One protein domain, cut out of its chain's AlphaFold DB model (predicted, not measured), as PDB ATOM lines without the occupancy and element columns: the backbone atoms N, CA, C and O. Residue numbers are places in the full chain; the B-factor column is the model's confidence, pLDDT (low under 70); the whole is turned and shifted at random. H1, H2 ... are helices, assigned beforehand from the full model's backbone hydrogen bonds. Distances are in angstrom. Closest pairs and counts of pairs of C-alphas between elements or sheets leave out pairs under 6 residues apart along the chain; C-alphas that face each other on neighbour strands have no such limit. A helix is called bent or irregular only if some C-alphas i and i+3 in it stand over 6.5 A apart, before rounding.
ATOM      1  N   LEU A   6     164.583 159.750 111.727       93.38
ATOM      2  CA  LEU A   6     164.714 158.985 112.965       93.38
ATOM      3  C   LEU A   6     165.867 159.520 113.823       93.38
ATOM      4  O   LEU A   6     165.682 159.750 115.018       93.38
ATOM      5  N   PHE A   7     167.040 159.768 113.229       94.44
ATOM      6  CA  PHE A   7     168.178 160.328 113.967       94.44
ATOM      7  C   PHE A   7     167.879 161.720 114.513       94.44
ATOM      8  O   PHE A   7     168.198 161.977 115.671       94.44
ATOM      9  N   ASN A   8     167.183 162.564 113.750       92.94
ATOM     10  CA  ASN A   8     166.769 163.886 114.219       92.94
ATOM     11  C   ASN A   8     165.828 163.796 115.427       92.94
ATOM     12  O   ASN A   8     165.977 164.542 116.395       92.94
ATOM     13  N   SER A   9     164.875 162.861 115.414       93.25
ATOM     14  CA  SER A   9     163.976 162.684 116.557       93.25
ATOM     15  C   SER A   9     164.704 162.144 117.785       93.25
ATOM     16  O   SER A   9     164.516 162.657 118.890       93.25
ATOM     17  N   LEU A  10     165.596 161.170 117.600       94.44
ATOM     18  CA  LEU A  10     166.400 160.646 118.698       94.44
ATOM     19  C   LEU A  10     167.366 161.704 119.260       94.44
ATOM     20  O   LEU A  10     167.580 161.729 120.471       94.44
ATOM     21  N   ASP A  11     167.892 162.609 118.429       94.62
ATOM     22  CA  ASP A  11     168.737 163.724 118.868       94.62
ATOM     23  C   ASP A  11     167.996 164.653 119.831       94.62
ATOM     24  O   ASP A  11     168.544 165.058 120.858       94.62
ATOM     25  N   VAL A  12     166.719 164.931 119.560       94.25
ATOM     26  CA  VAL A  12     165.865 165.714 120.462       94.25
ATOM     27  C   VAL A  12     165.673 164.983 121.792       94.25
ATOM     28  O   VAL A  12     165.896 165.570 122.856       94.25
ATOM     29  N   VAL A  13     165.315 163.698 121.740       95.31
ATOM     30  CA  VAL A  13     165.040 162.863 122.925       95.31
ATOM     31  C   VAL A  13     166.276 162.713 123.809       95.31
ATOM     32  O   VAL A  13     166.185 162.804 125.035       95.31
ATOM     33  N   LEU A  14     167.439 162.503 123.196       96.31
ATOM     34  CA  LEU A  14     168.686 162.222 123.897       96.31
ATOM     35  C   LEU A  14     169.538 163.471 124.141       96.31
ATOM     36  O   LEU A  14     170.543 163.370 124.835       96.31
ATOM     37  N   SER A  15     169.127 164.662 123.699       94.81
ATOM     38  CA  SER A  15     169.872 165.931 123.845       94.81
ATOM     39  C   SER A  15     170.376 166.237 125.268       94.81
ATOM     40  O   SER A  15     171.468 166.792 125.458       94.81
ATOM     41  N   ARG A  16     169.596 165.855 126.289       94.25
ATOM     42  CA  ARG A  16     169.932 166.041 127.714       94.25
ATOM     43  C   ARG A  16     170.945 165.024 128.239       94.25
ATOM     44  O   ARG A  16     171.553 165.261 129.279       94.25
ATOM     45  N   ILE A  17     171.114 163.907 127.542       96.38
ATOM     46  CA  ILE A  17     171.980 162.794 127.930       96.38
ATOM     47  C   ILE A  17     173.240 162.804 127.074       96.38
ATOM     48  O   ILE A  17     174.335 162.768 127.625       96.38
ATOM     49  N   ASP A  18     173.109 162.902 125.756       96.75
ATOM     50  CA  ASP A  18     174.190 162.722 124.798       96.75
ATOM     51  C   ASP A  18     175.088 163.943 124.640       96.75
ATOM     52  O   ASP A  18     174.653 165.095 124.642       96.75
ATOM     53  N   ALA A  19     176.388 163.678 124.514       93.44
ATOM     54  CA  ALA A  19     177.427 164.675 124.279       93.44
ATOM     55  C   ALA A  19     177.601 164.997 122.796       93.44
ATOM     56  O   ALA A  19     178.175 166.031 122.466       93.44
ATOM     57  N   LEU A  20     177.137 164.102 121.923       90.50
ATOM     58  CA  LEU A  20     177.285 164.184 120.478       90.50
ATOM     59  C   LEU A  20     175.956 163.829 119.809       90.50
ATOM     60  O   LEU A  20     175.332 162.860 120.250       90.50
ATOM     61  N   PRO A  21     175.585 164.521 118.721       90.94
ATOM     62  CA  PRO A  21     174.442 164.138 117.904       90.94
ATOM     63  C   PRO A  21     174.552 162.701 117.388       90.94
ATOM     64  O   PRO A  21     175.659 162.202 117.163       90.94
ATOM     65  N   ILE A  22     173.420 162.047 117.156       90.94
ATOM     66  CA  ILE A  22     173.268 160.625 116.868       90.94
ATOM     67  C   ILE A  22     173.831 160.260 115.510       90.94
ATOM     68  O   ILE A  22     174.462 159.205 115.385       90.94
ATOM     69  N   HIS A  23     173.700 161.157 114.536       85.75
ATOM     70  CA  HIS A  23     174.244 160.979 113.195       85.75
ATOM     71  C   HIS A  23     175.773 160.808 113.194       85.75
ATOM     72  O   HIS A  23     176.291 160.066 112.361       85.75
ATOM     73  N   VAL A  24     176.495 161.381 114.170       87.88
ATOM     74  CA  VAL A  24     177.949 161.187 114.304       87.88
ATOM     75  C   VAL A  24     178.253 159.692 114.489       87.88
ATOM     76  O   VAL A  24     177.617 159.067 115.350       87.88
ATOM     77  N   PRO A  25     179.190 159.106 113.715       85.56
ATOM     78  CA  PRO A  25     179.549 157.697 113.827       85.56
ATOM     79  C   PRO A  25     179.953 157.334 115.252       85.56
ATOM     80  O   PRO A  25     180.691 158.066 115.917       85.56
ATOM     81  N   ASP A  26     179.476 156.183 115.720       82.19
ATOM     82  CA  ASP A  26     179.897 155.673 117.016       82.19
ATOM     83  C   ASP A  26     181.315 155.080 116.883       82.19
ATOM     84  O   ASP A  26     181.659 154.431 115.894       82.19
ATOM     85  N   ASN A  27     182.146 155.308 117.891       90.38
ATOM     86  CA  ASN A  27     183.522 154.829 117.988       90.38
ATOM     87  C   ASN A  27     183.704 153.774 119.099       90.38
ATOM     88  O   ASN A  27     184.834 153.498 119.498       90.38
ATOM     89  N   GLY A  28     182.608 153.214 119.621       92.50
ATOM     90  CA  GLY A  28     182.598 152.187 120.669       92.50
ATOM     91  C   GLY A  28     182.626 152.758 122.086       92.50
ATOM     92  O   GLY A  28     182.693 152.013 123.065       92.50
ATOM     93  N   TYR A  29     182.581 154.084 122.214       96.06
ATOM     94  CA  TYR A  29     182.547 154.774 123.496       96.06
ATOM     95  C   TYR A  29     181.167 155.358 123.758       96.06
ATOM     96  O   TYR A  29     180.495 155.875 122.869       96.06
ATOM     97  N   CYS A  30     180.777 155.367 125.027       96.94
ATOM     98  CA  CYS A  30     179.516 155.914 125.492       96.94
ATOM     99  C   CYS A  30     179.298 157.348 124.989       96.94
ATOM    100  O   CYS A  30     180.188 158.204 125.081       96.94
ATOM    101  N   ARG A  31     178.100 157.589 124.451       96.19
ATOM    102  CA  ARG A  31     177.696 158.880 123.882       96.19
ATOM    103  C   ARG A  31     177.334 159.929 124.933       96.19
ATOM    104  O   ARG A  31     177.517 161.114 124.675       96.19
ATOM    105  N   ALA A  32     176.944 159.503 126.132       96.94
ATOM    106  CA  ALA A  32     176.480 160.391 127.190       96.94
ATOM    107  C   ALA A  32     177.518 161.413 127.694       96.94
ATOM    108  O   ALA A  32     178.730 161.159 127.733       96.94
ATOM    109  N   LYS A  33     177.007 162.552 128.164       96.75
ATOM    110  CA  LYS A  33     177.695 163.579 128.947       96.75
ATOM    111  C   LYS A  33     177.861 163.109 130.394       96.75
ATOM    112  O   LYS A  33     176.965 162.539 131.006       96.75
ATOM    113  N   THR A  34     179.019 163.400 130.964       95.38
ATOM    114  CA  THR A  34     179.275 163.362 132.407       95.38
ATOM    115  C   THR A  34     178.682 164.600 133.081       95.38
ATOM    116  O   THR A  34     178.309 165.559 132.411       95.38
ATOM    117  N   LYS A  35     178.685 164.639 134.422       91.38
ATOM    118  CA  LYS A  35     178.281 165.830 135.196       91.38
ATOM    119  C   LYS A  35     179.040 167.109 134.811       91.38
ATOM    120  O   LYS A  35     178.505 168.193 134.968       91.38
ATOM    121  N   GLY A  36     180.269 166.984 134.303       89.62
ATOM    122  CA  GLY A  36     181.069 168.113 133.819       89.62
ATOM    123  C   GLY A  36     180.877 168.416 132.331       89.62
ATOM    124  O   GLY A  36     181.805 168.927 131.712       89.62
ATOM    125  N   SER A  37     179.761 167.994 131.725       90.81
ATOM    126  CA  SER A  37     179.419 168.166 130.300       90.81
ATOM    127  C   SER A  37     180.405 167.560 129.288       90.81
ATOM    128  O   SER A  37     180.204 167.675 128.083       90.81
ATOM    129  N   ARG A  38     181.451 166.862 129.747       93.62
ATOM    130  CA  ARG A  38     182.382 166.095 128.904       93.62
ATOM    131  C   ARG A  38     181.802 164.730 128.564       93.62
ATOM    132  O   ARG A  38     181.083 164.167 129.383       93.62
ATOM    133  N   ARG A  39     182.170 164.150 127.421       95.31
ATOM    134  CA  ARG A  39     181.779 162.780 127.043       95.31
ATOM    135  C   ARG A  39     182.274 161.743 128.068       95.31
ATOM    136  O   ARG A  39     183.385 161.860 128.576       95.31
ATOM    137  N   CYS A  40     181.464 160.721 128.353       95.12
ATOM    138  CA  CYS A  40     181.697 159.707 129.392       95.12
ATOM    139  C   CYS A  40     183.029 158.945 129.280       95.12
ATOM    140  O   CYS A  40     183.563 158.532 130.305       95.12
ATOM    141  N   GLY A  41     183.547 158.708 128.074       93.75
ATOM    142  CA  GLY A  41     184.826 158.014 127.852       93.75
ATOM    143  C   GLY A  41     184.847 156.515 128.199       93.75
ATOM    144  O   GLY A  41     185.781 155.820 127.816       93.75
ATOM    145  N   ASN A  42     183.824 155.983 128.873       96.38
ATOM    146  CA  ASN A  42     183.660 154.542 129.073       96.38
ATOM    147  C   ASN A  42     183.222 153.866 127.771       96.38
ATOM    148  O   ASN A  42     182.538 154.487 126.960       96.38
ATOM    149  N   LEU A  43     183.544 152.583 127.603       96.00
ATOM    150  CA  LEU A  43     183.019 151.781 126.496       96.00
ATOM    151  C   LEU A  43     181.487 151.706 126.573       96.00
ATOM    152  O   LEU A  43     180.918 151.563 127.663       96.00
ATOM    153  N   SER A  44     180.821 151.851 125.428       94.44
ATOM    154  CA  SER A  44     179.360 151.787 125.339       94.44
ATOM    155  C   SER A  44     178.861 150.351 125.526       94.44
ATOM    156  O   SER A  44     177.954 150.106 126.325       94.44
ATOM    157  N   CYS A  45     179.515 149.390 124.873       93.62
ATOM    158  CA  CYS A  45     179.079 148.000 124.849       93.62
ATOM    159  C   CYS A  45     180.231 146.991 124.659       93.62
ATOM    160  O   CYS A  45     181.409 147.345 124.577       93.62
ATOM    161  N   THR A  46     179.883 145.704 124.675       93.06
ATOM    162  CA  THR A  46     180.769 144.571 124.362       93.06
ATOM    163  C   THR A  46     180.977 144.413 122.850       93.06
ATOM    164  O   THR A  46     180.234 144.977 122.058       93.06
ATOM    165  N   ALA A  47     181.957 143.604 122.427       90.19
ATOM    166  CA  ALA A  47     182.231 143.377 121.001       90.19
ATOM    167  C   ALA A  47     181.016 142.827 120.221       90.19
ATOM    168  O   ALA A  47     180.754 143.278 119.114       90.19
ATOM    169  N   ASN A  48     180.236 141.917 120.816       90.62
ATOM    170  CA  ASN A  48     179.047 141.358 120.159       90.62
ATOM    171  C   ASN A  48     177.920 142.396 120.042       90.62
ATOM    172  O   ASN A  48     177.282 142.511 119.001       90.62
ATOM    173  N   GLU A  49     177.687 143.177 121.103       94.62
ATOM    174  CA  GLU A  49     176.731 144.293 121.065       94.62
ATOM    175  C   GLU A  49     177.181 145.367 120.053       94.62
ATOM    176  O   GLU A  49     176.347 146.039 119.455       94.62
ATOM    177  N   TRP A  50     178.489 145.528 119.832       94.00
ATOM    178  CA  TRP A  50     179.036 146.504 118.892       94.00
ATOM    179  C   TRP A  50     178.702 146.189 117.434       94.00
ATOM    180  O   TRP A  50     178.352 147.091 116.671       94.00
ATOM    181  N   ASP A  51     178.773 144.921 117.037       94.19
ATOM    182  CA  ASP A  51     178.382 144.521 115.683       94.19
ATOM    183  C   ASP A  51     176.872 144.690 115.462       94.19
ATOM    184  O   ASP A  51     176.451 145.130 114.390       94.19
ATOM    185  N   GLU A  52     176.065 144.481 116.506       96.00
ATOM    186  CA  GLU A  52     174.631 144.776 116.480       96.00
ATOM    187  C   GLU A  52     174.351 146.283 116.334       96.00
ATOM    188  O   GLU A  52     173.499 146.674 115.538       96.00
ATOM    189  N   VAL A  53     175.105 147.155 117.019       96.31
ATOM    190  CA  VAL A  53     175.002 148.621 116.847       96.31
ATOM    191  C   VAL A  53     175.284 149.028 115.402       96.31
ATOM    192  O   VAL A  53     174.548 149.849 114.852       96.31
ATOM    193  N   LYS A  54     176.316 148.456 114.766       95.00
ATOM    194  CA  LYS A  54     176.623 148.735 113.354       95.00
ATOM    195  C   LYS A  54     175.492 148.284 112.434       95.00
ATOM    196  O   LYS A  54     175.108 149.039 111.546       95.00
ATOM    197  N   ARG A  55     174.951 147.081 112.661       96.31
ATOM    198  CA  ARG A  55     173.833 146.528 111.884       96.31
ATOM    199  C   ARG A  55     172.588 147.411 111.996       96.31
ATOM    200  O   ARG A  55     172.007 147.768 110.975       96.31
ATOM    201  N   LEU A  56     172.207 147.790 113.218       96.31
ATOM    202  CA  LEU A  56     171.057 148.659 113.489       96.31
ATOM    203  C   LEU A  56     171.245 150.050 112.882       96.31
ATOM    204  O   LEU A  56     170.342 150.549 112.220       96.31
ATOM    205  N   ARG A  57     172.434 150.650 113.039       95.25
ATOM    206  CA  ARG A  57     172.761 151.937 112.414       95.25
ATOM    207  C   ARG A  57     172.602 151.881 110.901       95.25
ATOM    208  O   ARG A  57     171.935 152.750 110.356       95.25
ATOM    209  N   ALA A  58     173.195 150.883 110.249       94.44
ATOM    210  CA  ALA A  58     173.092 150.734 108.802       94.44
ATOM    211  C   ALA A  58     171.622 150.612 108.375       94.44
ATOM    212  O   ALA A  58     171.203 151.296 107.452       94.44
ATOM    213  N   ASN A  59     170.821 149.818 109.097       94.44
ATOM    214  CA  ASN A  59     169.385 149.697 108.837       94.44
ATOM    215  C   ASN A  59     168.659 151.049 108.954       94.44
ATOM    216  O   ASN A  59     167.885 151.423 108.077       94.44
ATOM    217  N   PHE A  60     168.951 151.813 110.009       94.25
ATOM    218  CA  PHE A  60     168.359 153.133 110.216       94.25
ATOM    219  C   PHE A  60     168.795 154.144 109.164       94.25
ATOM    220  O   PHE A  60     167.960 154.921 108.724       94.25
ATOM    221  N   GLU A  61     170.051 154.121 108.713       93.00
ATOM    222  CA  GLU A  61     170.577 155.044 107.700       93.00
ATOM    223  C   GLU A  61     169.816 154.964 106.364       93.00
ATOM    224  O   GLU A  61     169.685 155.987 105.690       93.00
ATOM    225  N   TYR A  62     169.240 153.806 106.019       91.50
ATOM    226  CA  TYR A  62     168.397 153.639 104.825       91.50
ATOM    227  C   TYR A  62     166.963 154.175 104.978       91.50
ATOM    228  O   TYR A  62     166.234 154.256 103.988       91.50
ATOM    229  N   MET A  63     166.538 154.559 106.186       90.12
ATOM    230  CA  MET A  63     165.189 155.075 106.424       90.12
ATOM    231  C   MET A  63     165.077 156.532 105.970       90.12
ATOM    232  O   MET A  63     165.621 157.448 106.584       90.12
ATOM    233  N   THR A  64     164.336 156.756 104.885       89.38
ATOM    234  CA  THR A  64     164.077 158.098 104.334       89.38
ATOM    235  C   THR A  64     162.844 158.769 104.938       89.38
ATOM    236  O   THR A  64     162.674 159.979 104.803       89.38
ATOM    237  N   GLN A  65     161.992 158.004 105.621       89.00
ATOM    238  CA  GLN A  65     160.792 158.469 106.318       89.00
ATOM    239  C   GLN A  65     160.824 157.991 107.770       89.00
ATOM    240  O   GLN A  65     161.540 157.043 108.095       89.00
ATOM    241  N   MET A  66     160.069 158.658 108.647       85.44
ATOM    242  CA  MET A  66     159.924 158.204 110.029       85.44
ATOM    243  C   MET A  66     159.225 156.835 110.018       85.44
ATOM    244  O   MET A  66     158.086 156.771 109.551       85.44
ATOM    245  N   PRO A  67     159.877 155.752 110.478       83.00
ATOM    246  CA  PRO A  67     159.247 154.439 110.514       83.00
ATOM    247  C   PRO A  67     158.084 154.435 111.509       83.00
ATOM    248  O   PRO A  67     158.067 155.229 112.453       83.00
ATOM    249  N   ASP A  68     157.142 153.506 111.338       86.50
ATOM    250  CA  ASP A  68     156.185 153.208 112.398       86.50
ATOM    251  C   ASP A  68     156.968 152.742 113.631       86.50
ATOM    252  O   ASP A  68     157.627 151.697 113.637       86.50
ATOM    253  N   ILE A  69     156.933 153.563 114.679       82.88
ATOM    254  CA  ILE A  69     157.714 153.321 115.884       82.88
ATOM    255  C   ILE A  69     157.300 152.011 116.540       82.88
ATOM    256  O   ILE A  69     158.153 151.385 117.153       82.88
ATOM    257  N   SER A  70     156.059 151.547 116.381       85.62
ATOM    258  CA  SER A  70     155.616 150.285 116.979       85.62
ATOM    259  C   SER A  70     156.392 149.069 116.454       85.62
ATOM    260  O   SER A  70     156.766 148.201 117.244       85.62
ATOM    261  N   GLU A  71     156.720 149.045 115.160       89.62
ATOM    262  CA  GLU A  71     157.466 147.955 114.523       89.62
ATOM    263  C   GLU A  71     158.960 148.001 114.889       89.62
ATOM    264  O   GLU A  71     159.572 146.976 115.191       89.62
ATOM    265  N   TYR A  72     159.540 149.204 114.951       92.69
ATOM    266  CA  TYR A  72     160.983 149.401 115.143       92.69
ATOM    267  C   TYR A  72     161.391 149.745 116.578       92.69
ATOM    268  O   TYR A  72     162.581 149.909 116.857       92.69
ATOM    269  N   TYR A  73     160.446 149.830 117.521       93.06
ATOM    270  CA  TYR A  73     160.718 150.286 118.887       93.06
ATOM    271  C   TYR A  73     161.821 149.471 119.562       93.06
ATOM    272  O   TYR A  73     162.715 150.027 120.198       93.06
ATOM    273  N   ASN A  74     161.787 148.147 119.404       94.88
ATOM    274  CA  ASN A  74     162.771 147.255 120.015       94.88
ATOM    275  C   ASN A  74     164.180 147.465 119.446       94.88
ATOM    276  O   ASN A  74     165.154 147.447 120.199       94.88
ATOM    277  N   ASP A  75     164.283 147.710 118.143       96.62
ATOM    278  CA  ASP A  75     165.546 147.987 117.464       96.62
ATOM    279  C   ASP A  75     166.105 149.348 117.889       96.62
ATOM    280  O   ASP A  75     167.281 149.460 118.245       96.62
ATOM    281  N   ILE A  76     165.249 150.373 117.948       96.31
ATOM    282  CA  ILE A  76     165.611 151.711 118.432       96.31
ATOM    283  C   ILE A  76     166.066 151.628 119.894       96.31
ATOM    284  O   ILE A  76     167.109 152.171 120.263       96.31
ATOM    285  N   LYS A  77     165.334 150.885 120.728       96.94
ATOM    286  CA  LYS A  77     165.672 150.660 122.134       96.94
ATOM    287  C   LYS A  77     167.026 149.986 122.294       96.94
ATOM    288  O   LYS A  77     167.848 150.480 123.063       96.94
ATOM    289  N   ARG A  78     167.294 148.907 121.552       97.50
ATOM    290  CA  ARG A  78     168.599 148.224 121.573       97.50
ATOM    291  C   ARG A  78     169.725 149.148 121.132       97.50
ATOM    292  O   ARG A  78     170.762 149.196 121.788       97.50
ATOM    293  N   PHE A  79     169.509 149.925 120.075       97.44
ATOM    294  CA  PHE A  79     170.486 150.899 119.601       97.44
ATOM    295  C   PHE A  79     170.822 151.945 120.674       97.44
ATOM    296  O   PHE A  79     171.996 152.183 120.969       97.44
ATOM    297  N   VAL A  80     169.812 152.524 121.327       97.31
ATOM    298  CA  VAL A  80     170.017 153.483 122.426       97.31
ATOM    299  C   VAL A  80     170.717 152.819 123.617       97.31
ATOM    300  O   VAL A  80     171.668 153.377 124.163       97.31
ATOM    301  N   GLU A  81     170.324 151.605 124.003       97.06
ATOM    302  CA  GLU A  81     170.950 150.893 125.120       97.06
ATOM    303  C   GLU A  81     172.426 150.551 124.858       97.06
ATOM    304  O   GLU A  81     173.253 150.643 125.772       97.06
ATOM    305  N   PHE A  82     172.774 150.151 123.634       97.50
ATOM    306  CA  PHE A  82     174.126 149.704 123.285       97.50
ATOM    307  C   PHE A  82     175.081 150.842 122.934       97.50
ATOM    308  O   PHE A  82     176.290 150.658 123.018       97.50
ATOM    309  N   THR A  83     174.575 152.038 122.645       97.19
ATOM    310  CA  THR A  83     175.396 153.254 122.490       97.19
ATOM    311  C   THR A  83     175.745 153.916 123.839       97.19
ATOM    312  O   THR A  83     176.535 154.865 123.912       97.19
ATOM    313  N   HIS A  84     175.233 153.372 124.951       97.62
ATOM    314  CA  HIS A  84     175.404 153.900 126.304       97.62
ATOM    315  C   HIS A  84     176.035 152.884 127.265       97.62
ATOM    316  O   HIS A  84     175.656 151.715 127.305       97.62
ATOM    317  N   CYS A  85     176.974 153.338 128.110       97.12
ATOM    318  CA  CYS A  85     177.669 152.442 129.032       97.12
ATOM    319  C   CYS A  85     176.699 151.816 130.046       97.12
ATOM    320  O   CYS A  85     175.923 152.507 130.718       97.12
ATOM    321  N   LYS A  86     176.792 150.488 130.187       96.38
ATOM    322  CA  LYS A  86     175.893 149.675 131.021       96.38
ATOM    323  C   LYS A  86     175.841 150.133 132.481       96.38
ATOM    324  O   LYS A  86     174.782 150.085 133.093       96.38
ATOM    325  N   ALA A  87     176.973 150.581 133.021       93.94
ATOM    326  CA  ALA A  87     177.106 150.894 134.440       93.94
ATOM    327  C   ALA A  87     176.374 152.175 134.874       93.94
ATOM    328  O   ALA A  87     176.000 152.278 136.036       93.94
ATOM    329  N   ILE A  88     176.219 153.163 133.983       96.06
ATOM    330  CA  ILE A  88     175.779 154.511 134.383       96.06
ATOM    331  C   ILE A  88     174.696 155.056 133.451       96.06
ATOM    332  O   ILE A  88     173.625 155.433 133.917       96.06
ATOM    333  N   HIS A  89     174.950 155.106 132.141       97.94
ATOM    334  CA  HIS A  89     174.124 155.907 131.228       97.94
ATOM    335  C   HIS A  89     173.079 155.106 130.443       97.94
ATOM    336  O   HIS A  89     172.144 155.705 129.919       97.94
ATOM    337  N   ARG A  90     173.174 153.769 130.408       97.25
ATOM    338  CA  ARG A  90     172.191 152.910 129.719       97.25
ATOM    339  C   ARG A  90     170.773 153.084 130.277       97.25
ATOM    340  O   ARG A  90     169.826 153.236 129.515       97.25
ATOM    341  N   LEU A  91     170.625 153.097 131.603       96.81
ATOM    342  CA  LEU A  91     169.315 153.224 132.248       96.81
ATOM    343  C   LEU A  91     168.669 154.611 132.026       96.81
ATOM    344  O   LEU A  91     167.504 154.642 131.634       96.81
ATOM    345  N   PRO A  92     169.371 155.747 132.220       97.31
ATOM    346  CA  PRO A  92     168.844 157.066 131.864       97.31
ATOM    347  C   PRO A  92     168.444 157.197 130.391       97.31
ATOM    348  O   PRO A  92     167.364 157.709 130.112       97.31
ATOM    349  N   ALA A  93     169.275 156.706 129.463       97.38
ATOM    350  CA  ALA A  93     168.996 156.778 128.028       97.38
ATOM    351  C   ALA A  93     167.728 156.006 127.657       97.38
ATOM    352  O   ALA A  93     166.865 156.518 126.947       97.38
ATOM    353  N   ARG A  94     167.560 154.809 128.230       97.31
ATOM    354  CA  ARG A  94     166.331 154.032 128.084       97.31
ATOM    355  C   ARG A  94     165.106 154.764 128.623       97.31
ATOM    356  O   ARG A  94     164.092 154.790 127.943       97.31
ATOM    357  N   LYS A  95     165.192 155.370 129.811       96.75
ATOM    358  CA  LYS A  95     164.067 156.125 130.387       96.75
ATOM    359  C   LYS A  95     163.671 157.319 129.515       96.75
ATOM    360  O   LYS A  95     162.484 157.564 129.338       96.75
ATOM    361  N   ALA A  96     164.647 158.035 128.953       96.31
ATOM    362  CA  ALA A  96     164.373 159.117 128.009       96.31
ATOM    363  C   ALA A  96     163.639 158.596 126.764       96.31
ATOM    364  O   ALA A  96     162.647 159.190 126.346       96.31
ATOM    365  N   LEU A  97     164.057 157.443 126.234       96.19
ATOM    366  CA  LEU A  97     163.377 156.796 125.115       96.19
ATOM    367  C   LEU A  97     161.974 156.272 125.474       96.19
ATOM    368  O   LEU A  97     161.066 156.362 124.665       96.19
ATOM    369  N   GLU A  98     161.758 155.741 126.675       94.25
ATOM    370  CA  GLU A  98     160.429 155.302 127.135       94.25
ATOM    371  C   GLU A  98     159.452 156.479 127.280       94.25
ATOM    372  O   GLU A  98     158.254 156.315 127.074       94.25
ATOM    373  N   SER A  99     159.963 157.681 127.569       92.12
ATOM    374  CA  SER A  99     159.171 158.918 127.564       92.12
ATOM    375  C   SER A  99     158.975 159.535 126.175       92.12
ATOM    376  O   SER A  99     158.273 160.540 126.041       92.12
ATOM    377  N   TRP A 100     159.598 158.971 125.137       92.00
ATOM    378  CA  TRP A 100     159.482 159.478 123.780       92.00
ATOM    379  C   TRP A 100     158.122 159.109 123.193       92.00
ATOM    380  O   TRP A 100     157.821 157.940 122.961       92.00
TER     381      TRP A 100
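This is residues 6 to 100 of the 534 residues of the protein "T5orf172 domain-containing protein" of Metarhizium anisopliae BRIP 53293 (UniProt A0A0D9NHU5). Three helices, H2, H3 and H4, run back and forth as two successive helical hairpins, and H1 crosses one side of them, packing on H4. The long link, residues 15 to 46, loops at the end of the body where H2 and H4 begin and H3 ends. The printed part has 95 residues with four named helices in the order H1, H2, H3, H4 and no named strand; the class is all helix, with under half of the residues, 47, in named elements. The whole is compact, with a radius of gyration of the C-alphas of 12.3 A and spans of 35 by 27 by 20 A.

H1, residues 6 to 14, begins at C-alpha 6 (164.714, 158.985, 112.965) and is 12.1 A long. H2, residues 47 to 61, spans 21.2 A from C-alpha 47 (182.231, 143.377, 121.001). H3, residues 69 to 82, spans 18.4 A and is irregular, with C-alphas 71 and 74 7.7 A apart. H4, residues 90 to 98, spans 12.3 A and ends at C-alpha 98 (160.429, 155.302, 127.135).

H1 touches H4 at a steep tilt of 66 degrees, opposite ways; their closest C-alphas, of Val 13 and Ala 96, are 6.4 A apart. H1 and H3 are near each other. H1 and H2 are close but not clearly touching, with the C-alphas of Leu 6 and Phe 60 closest at 7.4 A. H2 and H3 touch as a hairpin at a steep tilt of 41 degrees, closest at the C-alphas of Val 53 and Phe 79, 5.8 A. H3, with residues 77 to 82 alone, touches H4 as a hairpin at a shallow tilt of 18 degrees, closest at the C-alphas of Glu 81 and Arg 90, 5.2 A. H2 and H4 are apart. Every O i to N i+4 pair is within hydrogen-bond range in H1, H2 and H4; in H3, 8 of 10 are.

The C-alphas of Gly 36 and Glu 71 are the two farthest apart, 36.5 A. The printed part has no cut. The link from H1 to H2 is long, and the other two are short. The mean pLDDT of the printed part is 93.7, and no printed residue is under 70.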